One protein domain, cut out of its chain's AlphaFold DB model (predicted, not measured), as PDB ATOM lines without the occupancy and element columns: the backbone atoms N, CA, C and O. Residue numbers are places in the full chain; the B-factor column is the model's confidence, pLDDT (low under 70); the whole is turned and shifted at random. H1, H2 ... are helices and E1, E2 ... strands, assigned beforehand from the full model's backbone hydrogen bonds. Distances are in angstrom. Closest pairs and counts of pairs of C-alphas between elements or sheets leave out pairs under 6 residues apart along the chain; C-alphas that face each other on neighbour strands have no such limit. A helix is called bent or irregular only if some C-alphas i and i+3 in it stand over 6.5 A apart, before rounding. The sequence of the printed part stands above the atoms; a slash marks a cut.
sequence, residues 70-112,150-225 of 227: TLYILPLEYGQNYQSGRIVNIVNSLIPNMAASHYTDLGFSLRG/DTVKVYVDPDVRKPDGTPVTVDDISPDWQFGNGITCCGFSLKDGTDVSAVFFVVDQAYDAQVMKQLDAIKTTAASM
ATOM      1  N   THR A  70     -20.893  15.943 -21.893       81.25
ATOM      2  CA  THR A  70     -21.065  16.683 -23.146       81.25
ATOM      3  C   THR A  70     -20.017  16.230 -24.153       81.25
ATOM      4  O   THR A  70     -18.821  16.269 -23.873       81.25
ATOM      5  N   LEU A  71     -20.473  15.825 -25.332       82.75
ATOM      6  CA  LEU A  71     -19.671  15.534 -26.511       82.75
ATOM      7  C   LEU A  71     -19.617  16.781 -27.400       82.75
ATOM      8  O   LEU A  71     -20.649  17.262 -27.862       82.75
ATOM      9  N   TYR A  72     -18.414  17.265 -27.672       85.69
ATOM     10  CA  TYR A  72     -18.136  18.361 -28.593       85.69
ATOM     11  C   TYR A  72     -17.594  17.797 -29.903       85.69
ATOM     12  O   TYR A  72     -16.623  17.050 -29.871       85.69
ATOM     13  N   ILE A  73     -18.193  18.167 -31.037       87.19
ATOM     14  CA  ILE A  73     -17.755  17.814 -32.394       87.19
ATOM     15  C   ILE A  73     -17.390  19.107 -33.123       87.19
ATOM     16  O   ILE A  73     -18.251  19.955 -33.349       87.19
ATOM     17  N   LEU A  74     -16.117  19.258 -33.475       87.12
ATOM     18  CA  LEU A  74     -15.527  20.459 -34.064       87.12
ATOM     19  C   LEU A  74     -15.034  20.194 -35.493       87.12
ATOM     20  O   LEU A  74     -14.637  19.062 -35.800       87.12
ATOM     21  N   PRO A  75     -15.019  21.220 -36.366       85.81
ATOM     22  CA  PRO A  75     -14.611  21.057 -37.754       85.81
ATOM     23  C   PRO A  75     -13.147  20.626 -37.865       85.81
ATOM     24  O   PRO A  75     -12.269  21.149 -37.177       85.81
ATOM     25  N   LEU A  76     -12.895  19.708 -38.795       79.88
ATOM     26  CA  LEU A  76     -11.590  19.484 -39.403       79.88
ATOM     27  C   LEU A  76     -11.740  19.559 -40.918       79.88
ATOM     28  O   LEU A  76     -12.785  19.213 -41.468       79.88
ATOM     29  N   GLU A  77     -10.685  19.993 -41.595       73.12
ATOM     30  CA  GLU A  77     -10.634  19.938 -43.049       73.12
ATOM     31  C   GLU A  77     -10.568  18.481 -43.513       73.12
ATOM     32  O   GLU A  77      -9.733  17.681 -43.081       73.12
ATOM     33  N   TYR A  78     -11.475  18.133 -44.420       66.06
ATOM     34  CA  TYR A  78     -11.527  16.806 -45.011       66.06
ATOM     35  C   TYR A  78     -10.275  16.533 -45.856       66.06
ATOM     36  O   TYR A  78      -9.850  17.377 -46.642       66.06
ATOM     37  N   GLY A  79      -9.703  15.332 -45.726       62.09
ATOM     38  CA  GLY A  79      -8.525  14.912 -46.496       62.09
ATOM     39  C   GLY A  79      -7.178  15.380 -45.935       62.09
ATOM     40  O   GLY A  79      -6.146  15.080 -46.531       62.09
ATOM     41  N   GLN A  80      -7.171  16.066 -44.791       66.69
ATOM     42  CA  GLN A  80      -5.951  16.417 -44.070       66.69
ATOM     43  C   GLN A  80      -5.553  15.317 -43.077       66.69
ATOM     44  O   GLN A  80      -6.399  14.691 -42.434       66.69
ATOM     45  N   ASN A  81      -4.246  15.096 -42.923       63.66
ATOM     46  CA  ASN A  81      -3.717  14.198 -41.898       63.66
ATOM     47  C   ASN A  81      -3.516  14.968 -40.589       63.66
ATOM     48  O   ASN A  81      -2.831  15.989 -40.568       63.66
ATOM     49  N   TYR A  82      -4.060  14.446 -39.487       63.38
ATOM     50  CA  TYR A  82      -4.026  15.102 -38.179       63.38
ATOM     51  C   TYR A  82      -3.250  14.297 -37.142       63.38
ATOM     52  O   TYR A  82      -3.365  13.075 -37.053       63.38
ATOM     53  N   GLN A  83      -2.507  15.000 -36.285       64.12
ATOM     54  CA  GLN A  83      -1.845  14.395 -35.129       64.12
ATOM     55  C   GLN A  83      -2.816  14.280 -33.953       64.12
ATOM     56  O   GLN A  83      -2.811  15.117 -33.047       64.12
ATOM     57  N   SER A  84      -3.622  13.217 -33.949       57.41
ATOM     58  CA  SER A  84      -4.593  12.903 -32.891       57.41
ATOM     59  C   SER A  84      -4.032  13.097 -31.474       57.41
ATOM     60  O   SER A  84      -4.614  13.824 -30.671       57.41
ATOM     61  N   GLY A  85      -2.846  12.549 -31.190       58.94
ATOM     62  CA  GLY A  85      -2.195  12.658 -29.880       58.94
ATOM     63  C   GLY A  85      -1.778  14.078 -29.460       58.94
ATOM     64  O   GLY A  85      -1.634  14.338 -28.268       58.94
ATOM     65  N   ARG A  86      -1.602  15.025 -30.395       65.44
ATOM     66  CA  ARG A  86      -1.256  16.425 -30.068       65.44
ATOM     67  C   ARG A  86      -2.474  17.278 -29.751       65.44
ATOM     68  O   ARG A  86      -2.373  18.147 -28.889       65.44
ATOM     69  N   ILE A  87      -3.605  17.008 -30.402       66.81
ATOM     70  CA  ILE A  87      -4.873  17.707 -30.148       66.81
ATOM     71  C   ILE A  87      -5.288  17.497 -28.686       66.81
ATOM     72  O   ILE A  87      -5.627  18.457 -27.996       66.81
ATOM     73  N   VAL A  88      -5.134  16.266 -28.180       65.38
ATOM     74  CA  VAL A  88      -5.409  15.892 -26.783       65.38
ATOM     75  C   VAL A  88      -4.652  16.786 -25.794       65.38
ATOM     76  O   VAL A  88      -5.236  17.371 -24.883       65.38
ATOM     77  N   ASN A  89      -3.339  16.923 -25.996       68.00
ATOM     78  CA  ASN A  89      -2.469  17.660 -25.082       68.00
ATOM     79  C   ASN A  89      -2.787  19.158 -25.040       68.00
ATOM     80  O   ASN A  89      -2.620  19.776 -23.990       68.00
ATOM     81  N   ILE A  90      -3.255  19.747 -26.146       68.19
ATOM     82  CA  ILE A  90      -3.543  21.183 -26.167       68.19
ATOM     83  C   ILE A  90      -4.907  21.510 -25.585       68.19
ATOM     84  O   ILE A  90      -4.992  22.463 -24.815       68.19
ATOM     85  N   VAL A  91      -5.949  20.722 -25.852       68.56
ATOM     86  CA  VAL A  91      -7.233  20.937 -25.161       68.56
ATOM     87  C   VAL A  91      -7.030  20.818 -23.646       68.56
ATOM     88  O   VAL A  91      -7.502  21.676 -22.908       68.56
ATOM     89  N   ASN A  92      -6.215  19.860 -23.190       68.75
ATOM     90  CA  ASN A  92      -5.817  19.762 -21.782       68.75
ATOM     91  C   ASN A  92      -4.988  20.964 -21.284       68.75
ATOM     92  O   ASN A  92      -5.005  21.251 -20.094       68.75
ATOM     93  N   SER A  93      -4.251  21.661 -22.156       73.56
ATOM     94  CA  SER A  93      -3.517  22.884 -21.786       73.56
ATOM     95  C   SER A  93      -4.402  24.133 -21.742       73.56
ATOM     96  O   SER A  93      -4.149  25.027 -20.942       73.56
ATOM     97  N   LEU A  94      -5.431  24.190 -22.593       75.00
ATOM     98  CA  LEU A  94      -6.400  25.288 -22.663       75.00
ATOM     99  C   LEU A  94      -7.470  25.170 -21.577       75.00
ATOM    100  O   LEU A  94      -8.051  26.173 -21.177       75.00
ATOM    101  N   ILE A  95      -7.727  23.944 -21.124       74.00
ATOM    102  CA  ILE A  95      -8.636  23.625 -20.028       74.00
ATOM    103  C   ILE A  95      -7.856  22.764 -19.027       74.00
ATOM    104  O   ILE A  95      -8.000  21.534 -18.999       74.00
ATOM    105  N   PRO A  96      -6.955  23.384 -18.243       65.19
ATOM    106  CA  PRO A  96      -6.119  22.661 -17.299       65.19
ATOM    107  C   PRO A  96      -6.977  21.897 -16.288       65.19
ATOM    108  O   PRO A  96      -7.969  22.402 -15.769       65.19
ATOM    109  N   ASN A  97      -6.569  20.662 -15.983       60.53
ATOM    110  CA  ASN A  97      -7.265  19.759 -15.057       60.53
ATOM    111  C   ASN A  97      -8.685  19.356 -15.495       60.53
ATOM    112  O   ASN A  97      -9.491  18.938 -14.662       60.53
ATOM    113  N   MET A  98      -9.001  19.449 -16.791       63.62
ATOM    114  CA  MET A  98     -10.206  18.844 -17.352       63.62
ATOM    115  C   MET A  98     -10.183  17.331 -17.109       63.62
ATOM    116  O   MET A  98      -9.306  16.621 -17.605       63.62
ATOM    117  N   ALA A  99     -11.170  16.821 -16.372       53.19
ATOM    118  CA  ALA A  99     -11.318  15.403 -16.043       53.19
ATOM    119  C   ALA A  99     -11.728  14.524 -17.249       53.19
ATOM    120  O   ALA A  99     -12.354  13.480 -17.075       53.19
ATOM    121  N   ALA A 100     -11.361  14.901 -18.480       49.94
ATOM    122  CA  ALA A 100     -11.565  14.077 -19.674       49.94
ATOM    123  C   ALA A 100     -10.846  12.714 -19.580       49.94
ATOM    124  O   ALA A 100     -11.175  11.790 -20.316       49.94
ATOM    125  N   SER A 101      -9.887  12.574 -18.655       41.91
ATOM    126  CA  SER A 101      -9.133  11.350 -18.367       41.91
ATOM    127  C   SER A 101      -9.743  10.443 -17.287       41.91
ATOM    128  O   SER A 101      -9.260   9.323 -17.106       41.91
ATOM    129  N   HIS A 102     -10.776  10.874 -16.552       37.97
ATOM    130  CA  HIS A 102     -11.231  10.128 -15.368       37.97
ATOM    131  C   HIS A 102     -12.098   8.897 -15.676       37.97
ATOM    132  O   HIS A 102     -12.309   8.072 -14.792       37.97
ATOM    133  N   TYR A 103     -12.542   8.738 -16.925       44.34
ATOM    134  CA  TYR A 103     -13.411   7.640 -17.367       44.34
ATOM    135  C   TYR A 103     -12.733   6.706 -18.388       44.34
ATOM    136  O   TYR A 103     -13.397   6.098 -19.229       44.34
ATOM    137  N   THR A 104     -11.404   6.608 -18.325       41.06
ATOM    138  CA  THR A 104     -10.536   5.879 -19.271       41.06
ATOM    139  C   THR A 104     -10.845   4.385 -19.422       41.06
ATOM    140  O   THR A 104     -10.479   3.803 -20.440       41.06
ATOM    141  N   ASP A 105     -11.575   3.783 -18.481       40.28
ATOM    142  CA  ASP A 105     -11.858   2.340 -18.465       40.28
ATOM    143  C   ASP A 105     -13.248   1.956 -19.010       40.28
ATOM    144  O   ASP A 105     -13.609   0.779 -19.019       40.28
ATOM    145  N   LEU A 106     -14.060   2.925 -19.447       46.75
ATOM    146  CA  LEU A 106     -15.473   2.710 -19.764       46.75
ATOM    147  C   LEU A 106     -15.810   3.342 -21.123       46.75
ATOM    148  O   LEU A 106     -15.595   4.532 -21.325       46.75
ATOM    149  N   GLY A 107     -16.319   2.550 -22.072       51.72
ATOM    150  CA  GLY A 107     -16.865   3.061 -23.336       51.72
ATOM    151  C   GLY A 107     -18.243   3.689 -23.116       51.72
ATOM    152  O   GLY A 107     -19.049   3.149 -22.355       51.72
ATOM    153  N   PHE A 108     -18.512   4.832 -23.749       57.94
ATOM    154  CA  PHE A 108     -19.772   5.564 -23.594       57.94
ATOM    155  C   PHE A 108     -20.536   5.560 -24.908       57.94
ATOM    156  O   PHE A 108     -19.948   5.585 -25.984       57.94
ATOM    157  N   SER A 109     -21.862   5.518 -24.817       60.22
ATOM    158  CA  SER A 109     -22.749   5.699 -25.963       60.22
ATOM    159  C   SER A 109     -23.556   6.978 -25.798       60.22
ATOM    160  O   SER A 109     -23.713   7.468 -24.678       60.22
ATOM    161  N   LEU A 110     -24.138   7.499 -26.881       61.81
ATOM    162  CA  LEU A 110     -25.077   8.627 -26.785       61.81
ATOM    163  C   LEU A 110     -26.283   8.330 -25.877       61.81
ATOM    164  O   LEU A 110     -26.853   9.248 -25.285       61.81
ATOM    165  N   ARG A 111     -26.632   7.049 -25.709       57.47
ATOM    166  CA  ARG A 111     -27.662   6.564 -24.776       57.47
ATOM    167  C   ARG A 111     -27.176   6.420 -23.326       57.47
ATOM    168  O   ARG A 111     -27.938   5.967 -22.479       57.47
ATOM    169  N   GLY A 112     -25.942   6.824 -23.031       52.38
ATOM    170  CA  GLY A 112     -25.302   6.683 -21.727       52.38
ATOM    171  C   GLY A 112     -24.436   5.428 -21.624       52.38
ATOM    172  O   GLY A 112     -24.385   4.584 -22.523       52.38
ATOM    173  N   ASP A 150     -29.847   9.678 -18.700       49.31
ATOM    174  CA  ASP A 150     -30.492  10.274 -19.873       49.31
ATOM    175  C   ASP A 150     -29.661  11.262 -20.716       49.31
ATOM    176  O   ASP A 150     -29.630  12.470 -20.484       49.31
ATOM    177  N   THR A 151     -29.117  10.716 -21.807       61.97
ATOM    178  CA  THR A 151     -28.511  11.374 -22.978       61.97
ATOM    179  C   THR A 151     -27.231  12.171 -22.732       61.97
ATOM    180  O   THR A 151     -27.174  13.155 -21.999       61.97
ATOM    181  N   VAL A 152     -26.181  11.776 -23.449       74.31
ATOM    182  CA  VAL A 152     -24.993  12.611 -23.637       74.31
ATOM    183  C   VAL A 152     -25.438  13.882 -24.353       74.31
ATOM    184  O   VAL A 152     -26.050  13.812 -25.421       74.31
ATOM    185  N   LYS A 153     -25.130  15.051 -23.786       80.75
ATOM    186  CA  LYS A 153     -25.364  16.314 -24.488       80.75
ATOM    187  C   LYS A 153     -24.424  16.365 -25.687       80.75
ATOM    188  O   LYS A 153     -23.228  16.154 -25.530       80.75
ATOM    189  N   VAL A 154     -24.941  16.659 -26.873       84.38
ATOM    190  CA  VAL A 154     -24.117  16.779 -28.081       84.38
ATOM    191  C   VAL A 154     -24.073  18.231 -28.522       84.38
ATOM    192  O   VAL A 154     -25.108  18.863 -28.728       84.38
ATOM    193  N   TYR A 155     -22.864  18.751 -28.680       88.00
ATOM    194  CA  TYR A 155     -22.582  20.002 -29.359       88.00
ATOM    195  C   TYR A 155     -21.914  19.688 -30.698       88.00
ATOM    196  O   TYR A 155     -20.807  19.152 -30.729       88.00
ATOM    197  N   VAL A 156     -22.585  20.032 -31.797       90.31
ATOM    198  CA  VAL A 156     -21.988  20.015 -33.136       90.31
ATOM    199  C   VAL A 156     -21.696  21.453 -33.519       90.31
ATOM    200  O   VAL A 156     -22.608  22.281 -33.564       90.31
ATOM    201  N   ASP A 157     -20.426  21.757 -33.763       91.69
ATOM    202  CA  ASP A 157     -20.026  23.071 -34.238       91.69
ATOM    203  C   ASP A 157     -20.684  23.350 -35.604       91.69
ATOM    204  O   ASP A 157     -20.696  22.476 -36.481       91.69
ATOM    205  N   PRO A 158     -21.243  24.557 -35.807       91.00
ATOM    206  CA  PRO A 158     -21.980  24.894 -37.016       91.00
ATOM    207  C   PRO A 158     -21.119  24.914 -38.277       91.00
ATOM    208  O   PRO A 158     -21.698  25.072 -39.347       91.00
ATOM    209  N   ASP A 159     -19.797  24.752 -38.198       91.31
ATOM    210  CA  ASP A 159     -18.876  24.654 -39.335       91.31
ATOM    211  C   ASP A 159     -18.532  23.204 -39.714       91.31
ATOM    212  O   ASP A 159     -17.852  22.979 -40.713       91.31
ATOM    213  N   VAL A 160     -19.019  22.198 -38.979       90.06
ATOM    214  CA  VAL A 160     -18.838  20.788 -39.361       90.06
ATOM    215  C   VAL A 160     -19.676  20.493 -40.606       90.06
ATOM    216  O   VAL A 160     -20.885  20.751 -40.648       90.06
ATOM    217  N   ARG A 161     -19.035  19.970 -41.653       90.62
ATOM    218  CA  ARG A 161     -19.657  19.711 -42.960       90.62
ATOM    219  C   ARG A 161     -19.495  18.251 -43.366       90.62
ATOM    220  O   ARG A 161     -18.451  17.646 -43.130       90.62
ATOM    221  N   LYS A 162     -20.524  17.712 -44.016       90.56
ATOM    222  CA  LYS A 162     -20.454  16.465 -44.783       90.56
ATOM    223  C   LYS A 162     -19.610  16.681 -46.051       90.56
ATOM    224  O   LYS A 162     -19.422  17.832 -46.459       90.56
ATOM    225  N   PRO A 163     -19.145  15.613 -46.726       87.38
ATOM    226  CA  PRO A 163     -18.399  15.735 -47.982       87.38
ATOM    227  C   PRO A 163     -19.148  16.484 -49.096       87.38
ATOM    228  O   PRO A 163     -18.517  17.081 -49.963       87.38
ATOM    229  N   ASP A 164     -20.484  16.483 -49.070       88.81
ATOM    230  CA  ASP A 164     -21.332  17.218 -50.019       88.81
ATOM    231  C   ASP A 164     -21.492  18.719 -49.688       88.81
ATOM    232  O   ASP A 164     -22.163  19.449 -50.419       88.81
ATOM    233  N   GLY A 165     -20.876  19.192 -48.601       87.88
ATOM    234  CA  GLY A 165     -20.935  20.581 -48.148       87.88
ATOM    235  C   GLY A 165     -22.162  20.930 -47.301       87.88
ATOM    236  O   GLY A 165     -22.303  22.086 -46.900       87.88
ATOM    237  N   THR A 166     -23.043  19.976 -46.988       92.19
ATOM    238  CA  THR A 166     -24.164  20.207 -46.064       92.19
ATOM    239  C   THR A 166     -23.702  20.172 -44.599       92.19
ATOM    240  O   THR A 166     -22.707  19.515 -44.277       92.19
ATOM    241  N   PRO A 167     -24.364  20.905 -43.681       93.12
ATOM    242  CA  PRO A 167     -24.008  20.875 -42.265       93.12
ATOM    243  C   PRO A 167     -24.322  19.516 -41.635       93.12
ATOM    244  O   PRO A 167     -25.325  18.882 -41.963       93.12
ATOM    245  N   VAL A 168     -23.475  19.098 -40.695       91.31
ATOM    246  CA  VAL A 168     -23.768  17.962 -39.815       91.31
ATOM    247  C   VAL A 168     -24.622  18.436 -38.644       91.31
ATOM    248  O   VAL A 168     -24.382  19.496 -38.068       91.31
ATOM    249  N   THR A 169     -25.618  17.638 -38.279       91.12
ATOM    250  CA  THR A 169     -26.520  17.879 -37.152       91.12
ATOM    251  C   THR A 169     -26.525  16.683 -36.205       91.12
ATOM    252  O   THR A 169     -26.075  15.594 -36.557       91.12
ATOM    253  N   VAL A 170     -27.067  16.862 -34.998       86.25
ATOM    254  CA  VAL A 170     -27.221  15.759 -34.032       86.25
ATOM    255  C   VAL A 170     -28.064  14.617 -34.617       86.25
ATOM    256  O   VAL A 170     -27.757  13.453 -34.374       86.25
ATOM    257  N   ASP A 171     -29.057  14.929 -35.455       87.81
ATOM    258  CA  ASP A 171     -29.933  13.938 -36.092       87.81
ATOM    259  C   ASP A 171     -29.204  13.042 -37.103       87.81
ATOM    260  O   ASP A 171     -29.725  11.991 -37.486       87.81
ATOM    261  N   ASP A 172     -28.022  13.442 -37.571       88.62
ATOM    262  CA  ASP A 172     -27.191  12.638 -38.466       88.62
ATOM    263  C   ASP A 172     -26.391  11.560 -37.716       88.62
ATOM    264  O   ASP A 172     -25.893  10.617 -38.336       88.62
ATOM    265  N   ILE A 173     -26.274  11.671 -36.392       85.56
ATOM    266  CA  ILE A 173     -25.446  10.794 -35.565       85.56
ATOM    267  C   ILE A 173     -26.272   9.591 -35.109       85.56
ATOM    268  O   ILE A 173     -27.395   9.729 -34.624       85.56
ATOM    269  N   SER A 174     -25.714   8.386 -35.255       80.69
ATOM    270  CA  SER A 174     -26.383   7.175 -34.774       80.69
ATOM    271  C   SER A 174     -26.558   7.229 -33.251       80.69
ATOM    272  O   SER A 174     -25.573   7.450 -32.547       80.69
ATOM    273  N   PRO A 175     -27.757   6.955 -32.705       72.38
ATOM    274  CA  PRO A 175     -27.963   6.906 -31.257       72.38
ATOM    275  C   PRO A 175     -27.185   5.765 -30.585       72.38
ATOM    276  O   PRO A 175     -26.975   5.799 -29.375       72.38
ATOM    277  N   ASP A 176     -26.754   4.766 -31.358       71.88
ATOM    278  CA  ASP A 176     -25.929   3.651 -30.890       71.88
ATOM    279  C   ASP A 176     -24.426   3.937 -31.038       71.88
ATOM    280  O   ASP A 176     -23.602   3.055 -30.788       71.88
ATOM    281  N   TRP A 177     -24.050   5.152 -31.457       74.31
ATOM    282  CA  TRP A 177     -22.652   5.532 -31.588       74.31
ATOM    283  C   TRP A 177     -21.947   5.462 -30.234       74.31
ATOM    284  O   TRP A 177     -22.435   5.988 -29.229       74.31
ATOM    285  N   GLN A 178     -20.799   4.784 -30.237       69.56
ATOM    286  CA  GLN A 178     -19.942   4.602 -29.077       69.56
ATOM    287  C   GLN A 178     -18.658   5.396 -29.267       69.56
ATOM    288  O   GLN A 178     -18.048   5.367 -30.338       69.56
ATOM    289  N   PHE A 179     -18.234   6.069 -28.212       65.88
ATOM    290  CA  PHE A 179     -17.008   6.845 -28.171       65.88
ATOM    291  C   PHE A 179     -16.216   6.483 -26.908       65.88
ATOM    292  O   PHE A 179     -16.777   6.111 -25.871       65.88
ATOM    293  N   GLY A 180     -14.888   6.546 -27.012       54.62
ATOM    294  CA  GLY A 180     -14.008   6.419 -25.852       54.62
ATOM    295  C   GLY A 180     -14.026   7.704 -25.025       54.62
ATOM    296  O   GLY A 180     -14.245   8.787 -25.570       54.62
ATOM    297  N   ASN A 181     -13.784   7.608 -23.715       50.78
ATOM    298  CA  ASN A 181     -13.547   8.809 -22.915       50.78
ATOM    299  C   ASN A 181     -12.085   9.194 -22.952       50.78
ATOM    300  O   ASN A 181     -11.192   8.397 -22.672       50.78
ATOM    301  N   GLY A 182     -11.869  10.451 -23.281       51.09
ATOM    302  CA  GLY A 182     -10.606  10.927 -23.790       51.09
ATOM    303  C   GLY A 182     -10.873  11.488 -25.172       51.09
ATOM    304  O   GLY A 182     -11.649  10.929 -25.945       51.09
ATOM    305  N   ILE A 183     -10.287  12.647 -25.442       53.25
ATOM    306  CA  ILE A 183     -10.343  13.324 -26.737       53.25
ATOM    307  C   ILE A 183     -10.019  12.272 -27.810       53.25
ATOM    308  O   ILE A 183      -8.885  11.803 -27.910       53.25
ATOM    309  N   THR A 184     -11.045  11.828 -28.533       59.62
ATOM    310  CA  THR A 184     -10.937  10.749 -29.509       59.62
ATOM    311  C   THR A 184     -10.876  11.447 -30.851       59.62
ATOM    312  O   THR A 184     -11.853  12.016 -31.325       59.62
ATOM    313  N   CYS A 185      -9.683  11.525 -31.426       64.62
ATOM    314  CA  CYS A 185      -9.486  12.303 -32.641       64.62
ATOM    315  C   CYS A 185      -9.563  11.410 -33.882       64.62
ATOM    316  O   CYS A 185      -9.074  10.279 -33.853       64.62
ATOM    317  N   CYS A 186     -10.021  12.037 -34.972       62.97
ATOM    318  CA  CYS A 186      -9.968  11.616 -36.377       62.97
ATOM    319  C   CYS A 186     -11.242  10.946 -36.910       62.97
ATOM    320  O   CYS A 186     -11.211   9.818 -37.389       62.97
ATOM    321  N   GLY A 187     -12.329  11.721 -36.915       74.81
ATOM    322  CA  GLY A 187     -13.511  11.453 -37.731       74.81
ATOM    323  C   GLY A 187     -14.460  10.378 -37.207       74.81
ATOM    324  O   GLY A 187     -14.148   9.610 -36.301       74.81
ATOM    325  N   PHE A 188     -15.670  10.379 -37.751       78.75
ATOM    326  CA  PHE A 188     -16.733   9.454 -37.376       78.75
ATOM    327  C   PHE A 188     -17.686   9.238 -38.553       78.75
ATOM    328  O   PHE A 188     -17.786  10.090 -39.439       78.75
ATOM    329  N   SER A 189     -18.389   8.109 -38.546       86.25
ATOM    330  CA  SER A 189     -19.391   7.793 -39.564       86.25
ATOM    331  C   SER A 189     -20.789   8.209 -39.095       86.25
ATOM    332  O   SER A 189     -21.189   7.944 -37.957       86.25
ATOM    333  N   LEU A 190     -21.541   8.854 -39.983       89.12
ATOM    334  CA  LEU A 190     -22.947   9.208 -39.789       89.12
ATOM    335  C   LEU A 190     -23.857   7.980 -39.942       89.12
ATOM    336  O   LEU A 190     -23.444   6.923 -40.423       89.12
ATOM    337  N   LYS A 191     -25.137   8.124 -39.576       89.38
ATOM    338  CA  LYS A 191     -26.157   7.063 -39.691       89.38
ATOM    339  C   LYS A 191     -26.334   6.514 -41.113       89.38
ATOM    340  O   LYS A 191     -26.775   5.382 -41.278       89.38
ATOM    341  N   ASP A 192     -26.034   7.329 -42.122       90.69
ATOM    342  CA  ASP A 192     -26.126   6.976 -43.542       90.69
ATOM    343  C   ASP A 192     -24.833   6.345 -44.092       90.69
ATOM    344  O   ASP A 192     -24.772   6.000 -45.270       90.69
ATOM    345  N   GLY A 193     -23.817   6.158 -43.241       87.38
ATOM    346  CA  GLY A 193     -22.512   5.614 -43.607       87.38
ATOM    347  C   GLY A 193     -21.521   6.649 -44.142       87.38
ATOM    348  O   GLY A 193     -20.418   6.273 -44.521       87.38
ATOM    349  N   THR A 194     -21.881   7.935 -44.180       89.75
ATOM    350  CA  THR A 194     -20.969   9.010 -44.593       89.75
ATOM    351  C   THR A 194     -19.878   9.229 -43.551       89.75
ATOM    352  O   THR A 194     -20.185   9.469 -42.384       89.75
ATOM    353  N   ASP A 195     -18.615   9.240 -43.976       86.50
ATOM    354  CA  ASP A 195     -17.490   9.584 -43.107       86.50
ATOM    355  C   ASP A 195     -17.276  11.100 -43.041       86.50
ATOM    356  O   ASP A 195     -17.193  11.796 -44.058       86.50
ATOM    357  N   VAL A 196     -17.155  11.616 -41.819       85.88
ATOM    358  CA  VAL A 196     -16.930  13.034 -41.534       85.88
ATOM    359  C   VAL A 196     -15.592  13.199 -40.828       85.88
ATOM    360  O   VAL A 196     -15.326  12.553 -39.817       85.88
ATOM    361  N   SER A 197     -14.757  14.107 -41.336       82.69
ATOM    362  CA  SER A 197     -13.534  14.536 -40.649       82.69
ATOM    363  C   SER A 197     -13.886  15.560 -39.571       82.69
ATOM    364  O   SER A 197     -14.384  16.640 -39.871       82.69
ATOM    365  N   ALA A 198     -13.634  15.214 -38.310       82.56
ATOM    366  CA  ALA A 198     -13.905  16.080 -37.167       82.56
ATOM    367  C   ALA A 198     -12.953  15.784 -36.001       82.56
ATOM    368  O   ALA A 198     -12.448  14.661 -35.858       82.56
ATOM    369  N   VAL A 199     -12.738  16.790 -35.150       80.00
ATOM    370  CA  VAL A 199     -12.245  16.576 -33.783       80.00
ATOM    371  C   VAL A 199     -13.459  16.353 -32.913       80.00
ATOM    372  O   VAL A 199     -14.389  17.152 -32.961       80.00
ATOM    373  N   PHE A 200     -13.433  15.326 -32.073       79.75
ATOM    374  CA  PHE A 200     -14.424  15.217 -31.022       79.75
ATOM    375  C   PHE A 200     -13.803  14.901 -29.670       79.75
ATOM    376  O   PHE A 200     -12.763  14.251 -29.552       79.75
ATOM    377  N   PHE A 201     -14.428  15.429 -28.629       77.25
ATOM    378  CA  PHE A 201     -14.014  15.197 -27.256       77.25
ATOM    379  C   PHE A 201     -15.193  15.257 -26.309       77.25
ATOM    380  O   PHE A 201     -16.227  15.846 -26.614       77.25
ATOM    381  N   VAL A 202     -15.017  14.630 -25.153       76.81
ATOM    382  CA  VAL A 202     -16.079  14.461 -24.169       76.81
ATOM    383  C   VAL A 202     -15.596  14.975 -22.828       76.81
ATOM    384  O   VAL A 202     -14.473  14.684 -22.413       76.81
ATOM    385  N   VAL A 203     -16.445  15.750 -22.169       75.94
ATOM    386  CA  VAL A 203     -16.169  16.369 -20.870       75.94
ATOM    387  C   VAL A 203     -17.356  16.184 -19.941       75.94
ATOM    388  O   VAL A 203     -18.479  15.979 -20.401       75.94
ATOM    389  N   ASP A 204     -17.119  16.301 -18.639       76.44
ATOM    390  CA  ASP A 204     -18.213  16.483 -17.688       76.44
ATOM    391  C   ASP A 204     -18.885  17.845 -17.932       76.44
ATOM    392  O   ASP A 204     -18.198  18.842 -18.168       76.44
ATOM    393  N   GLN A 205     -20.215  17.902 -17.840       79.44
ATOM    394  CA  GLN A 205     -21.006  19.123 -18.016       79.44
ATOM    395  C   GLN A 205     -20.592  20.256 -17.066       79.44
ATOM    396  O   GLN A 205     -20.819  21.424 -17.384       79.44
ATOM    397  N   ALA A 206     -19.929  19.956 -15.942       77.56
ATOM    398  CA  ALA A 206     -19.306  20.961 -15.079       77.56
ATOM    399  C   ALA A 206     -18.312  21.874 -15.830       77.56
ATOM    400  O   ALA A 206     -18.135  23.035 -15.458       77.56
ATOM    401  N   TYR A 207     -17.689  21.380 -16.906       80.25
ATOM    402  CA  TYR A 207     -16.723  22.126 -17.715       80.25
ATOM    403  C   TYR A 207     -17.345  22.874 -18.903       80.25
ATOM    404  O   TYR A 207     -16.627  23.642 -19.543       80.25
ATOM    405  N   ASP A 208     -18.646  22.725 -19.189       84.19
ATOM    406  CA  ASP A 208     -19.290  23.298 -20.387       84.19
ATOM    407  C   ASP A 208     -18.980  24.794 -20.559       84.19
ATOM    408  O   ASP A 208     -18.623  25.250 -21.644       84.19
ATOM    409  N   ALA A 209     -19.073  25.576 -19.480       84.88
ATOM    410  CA  ALA A 209     -18.819  27.015 -19.527       84.88
ATOM    411  C   ALA A 209     -17.357  27.351 -19.874       84.88
ATOM    412  O   ALA A 209     -17.099  28.305 -20.609       84.88
ATOM    413  N   GLN A 210     -16.402  26.567 -19.369       83.31
ATOM    414  CA  GLN A 210     -14.977  26.759 -19.645       83.31
ATOM    415  C   GLN A 210     -14.648  26.355 -21.083       83.31
ATOM    416  O   GLN A 210     -13.974  27.108 -21.787       83.31
ATOM    417  N   VAL A 211     -15.199  25.227 -21.547       84.50
ATOM    418  CA  VAL A 211     -15.057  24.775 -22.936       84.50
ATOM    419  C   VAL A 211     -15.607  25.821 -23.896       84.50
ATOM    420  O   VAL A 211     -14.905  26.226 -24.816       84.50
ATOM    421  N   MET A 212     -16.825  26.316 -23.660       87.81
ATOM    422  CA  MET A 212     -17.437  27.325 -24.528       87.81
ATOM    423  C   MET A 212     -16.644  28.637 -24.541       87.81
ATOM    424  O   MET A 212     -16.528  29.264 -25.590       87.81
ATOM    425  N   LYS A 213     -16.049  29.041 -23.411       87.00
ATOM    426  CA  LYS A 213     -15.183  30.228 -23.339       87.00
ATOM    427  C   LYS A 213     -13.893  30.064 -24.154       87.00
ATOM    428  O   LYS A 213     -13.400  31.047 -24.695       87.00
ATOM    429  N   GLN A 214     -13.351  28.848 -24.228       86.69
ATOM    430  CA  GLN A 214     -12.103  28.535 -24.933       86.69
ATOM    431  C   GLN A 214     -12.327  27.961 -26.344       86.69
ATOM    432  O   GLN A 214     -11.365  27.577 -27.009       86.69
ATOM    433  N   LEU A 215     -13.575  27.899 -26.820       86.44
ATOM    434  CA  LEU A 215     -13.945  27.147 -28.020       86.44
ATOM    435  C   LEU A 215     -13.184  27.609 -29.269       86.44
ATOM    436  O   LEU A 215     -12.639  26.780 -29.995       86.44
ATOM    437  N   ASP A 216     -13.061  28.919 -29.478       86.94
ATOM    438  CA  ASP A 216     -12.333  29.476 -30.624       86.94
ATOM    439  C   ASP A 216     -10.831  29.162 -30.575       86.94
ATOM    440  O   ASP A 216     -10.215  28.865 -31.604       86.94
ATOM    441  N   ALA A 217     -10.232  29.173 -29.380       85.00
ATOM    442  CA  ALA A 217      -8.832  28.803 -29.190       85.00
ATOM    443  C   ALA A 217      -8.614  27.309 -29.473       85.00
ATOM    444  O   ALA A 217      -7.637  26.937 -30.131       85.00
ATOM    445  N   ILE A 218      -9.554  26.459 -29.051       81.94
ATOM    446  CA  ILE A 218      -9.550  25.021 -29.343       81.94
ATOM    447  C   ILE A 218      -9.659  24.782 -30.855       81.94
ATOM    448  O   ILE A 218      -8.832  24.055 -31.407       81.94
ATOM    449  N   LYS A 219     -10.612  25.436 -31.541       83.12
ATOM    450  CA  LYS A 219     -10.796  25.348 -33.005       83.12
ATOM    451  C   LYS A 219      -9.540  25.773 -33.760       83.12
ATOM    452  O   LYS A 219      -9.036  25.026 -34.595       83.12
ATOM    453  N   THR A 220      -9.011  26.953 -33.434       82.19
ATOM    454  CA  THR A 220      -7.815  27.519 -34.079       82.19
ATOM    455  C   THR A 220      -6.621  26.587 -33.927       82.19
ATOM    456  O   THR A 220      -5.896  26.316 -34.885       82.19
ATOM    457  N   THR A 221      -6.441  26.046 -32.725       77.44
ATOM    458  CA  THR A 221      -5.359  25.107 -32.459       77.44
ATOM    459  C   THR A 221      -5.540  23.820 -33.262       77.44
ATOM    460  O   THR A 221      -4.602  23.404 -33.938       77.44
ATOM    461  N   ALA A 222      -6.727  23.207 -33.230       74.62
ATOM    462  CA  ALA A 222      -7.007  21.969 -33.956       74.62
ATOM    463  C   ALA A 222      -6.770  22.111 -35.470       74.62
ATOM    464  O   ALA A 222      -6.166  21.230 -36.082       74.62
ATOM    465  N   ALA A 223      -7.169  23.244 -36.056       73.44
ATOM    466  CA  ALA A 223      -6.968  23.539 -37.473       73.44
ATOM    467  C   ALA A 223      -5.485  23.719 -37.849       73.44
ATOM    468  O   ALA A 223      -5.075  23.328 -38.936       73.44
ATOM    469  N   SER A 224      -4.656  24.257 -36.948       71.62
ATOM    470  CA  SER A 224      -3.222  24.496 -37.197       71.62
ATOM    471  C   SER A 224      -2.340  23.236 -37.216       71.62
ATOM    472  O   SER A 224      -1.124  23.333 -37.377       71.62
ATOM    473  N   MET A 225      -2.926  22.051 -37.012       66.12
ATOM    474  CA  MET A 225      -2.211  20.779 -36.828       66.12
ATOM    475  C   MET A 225      -2.257  19.839 -38.037       66.12
ATOM    476  O   MET A 225      -2.090  18.624 -37.878       66.12
TER     477      MET A 225
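This is residues 70 to 112 and 150 to 225 of the 227 residues of an uncharacterized protein of Nitrososphaera viennensis EN76 (UniProt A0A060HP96). With little regular structure, long loops surround a small three-stranded sheet, E2 E1 E3, which H1 and the bent H2 graze. The 119 printed residues, of mixed class, hold E1, H1, E2, E3 and H2 in that order; these have only 47 residues. The whole is compact, radius of gyration of the C-alphas 13.4 A, spanning 37 by 34 by 23 A.

E1, residues 70 to 75, is antiparallel to E3, residues 198 to 204 (N 72 and O 201, 2.8 A), and parallel to E2, residues 153 to 156 (N 71 and O 153, 2.8 A). H2, residues 205 to 223, assigned as one helix by its hydrogen bonds, is bent: C-alphas 213 and 216 are 7.9 A apart. Its arms, H2a to residue 213, irregular with C-alphas 206 and 209 7.5 A apart, and H2b from 216, are about perpendicular at 84 degrees. H1, residues 84 to 94, touches H2b, closest C-alphas Ile 87 and Ala 222 at 6.1 A, a shallow tilt of 18 degrees, opposite ways. Every O i to N i+4 pair is within hydrogen-bond range in H2b, 5 of 7 in H1, 3 of 5 in H2a.

E1 begins at C-alpha 70 (-21.065, 16.683, -23.146); H2b ends at C-alpha 223 (-6.968, 23.539, -37.473). E3 measures 20.0 A, H1 16.2 A.

Residues 113 to 149 are cut out, C-alphas 112 and 150 being 6.6 A apart. The E2 to E3 link is long. pLDDT is under 70 in 44 residues, among them 78 to 92.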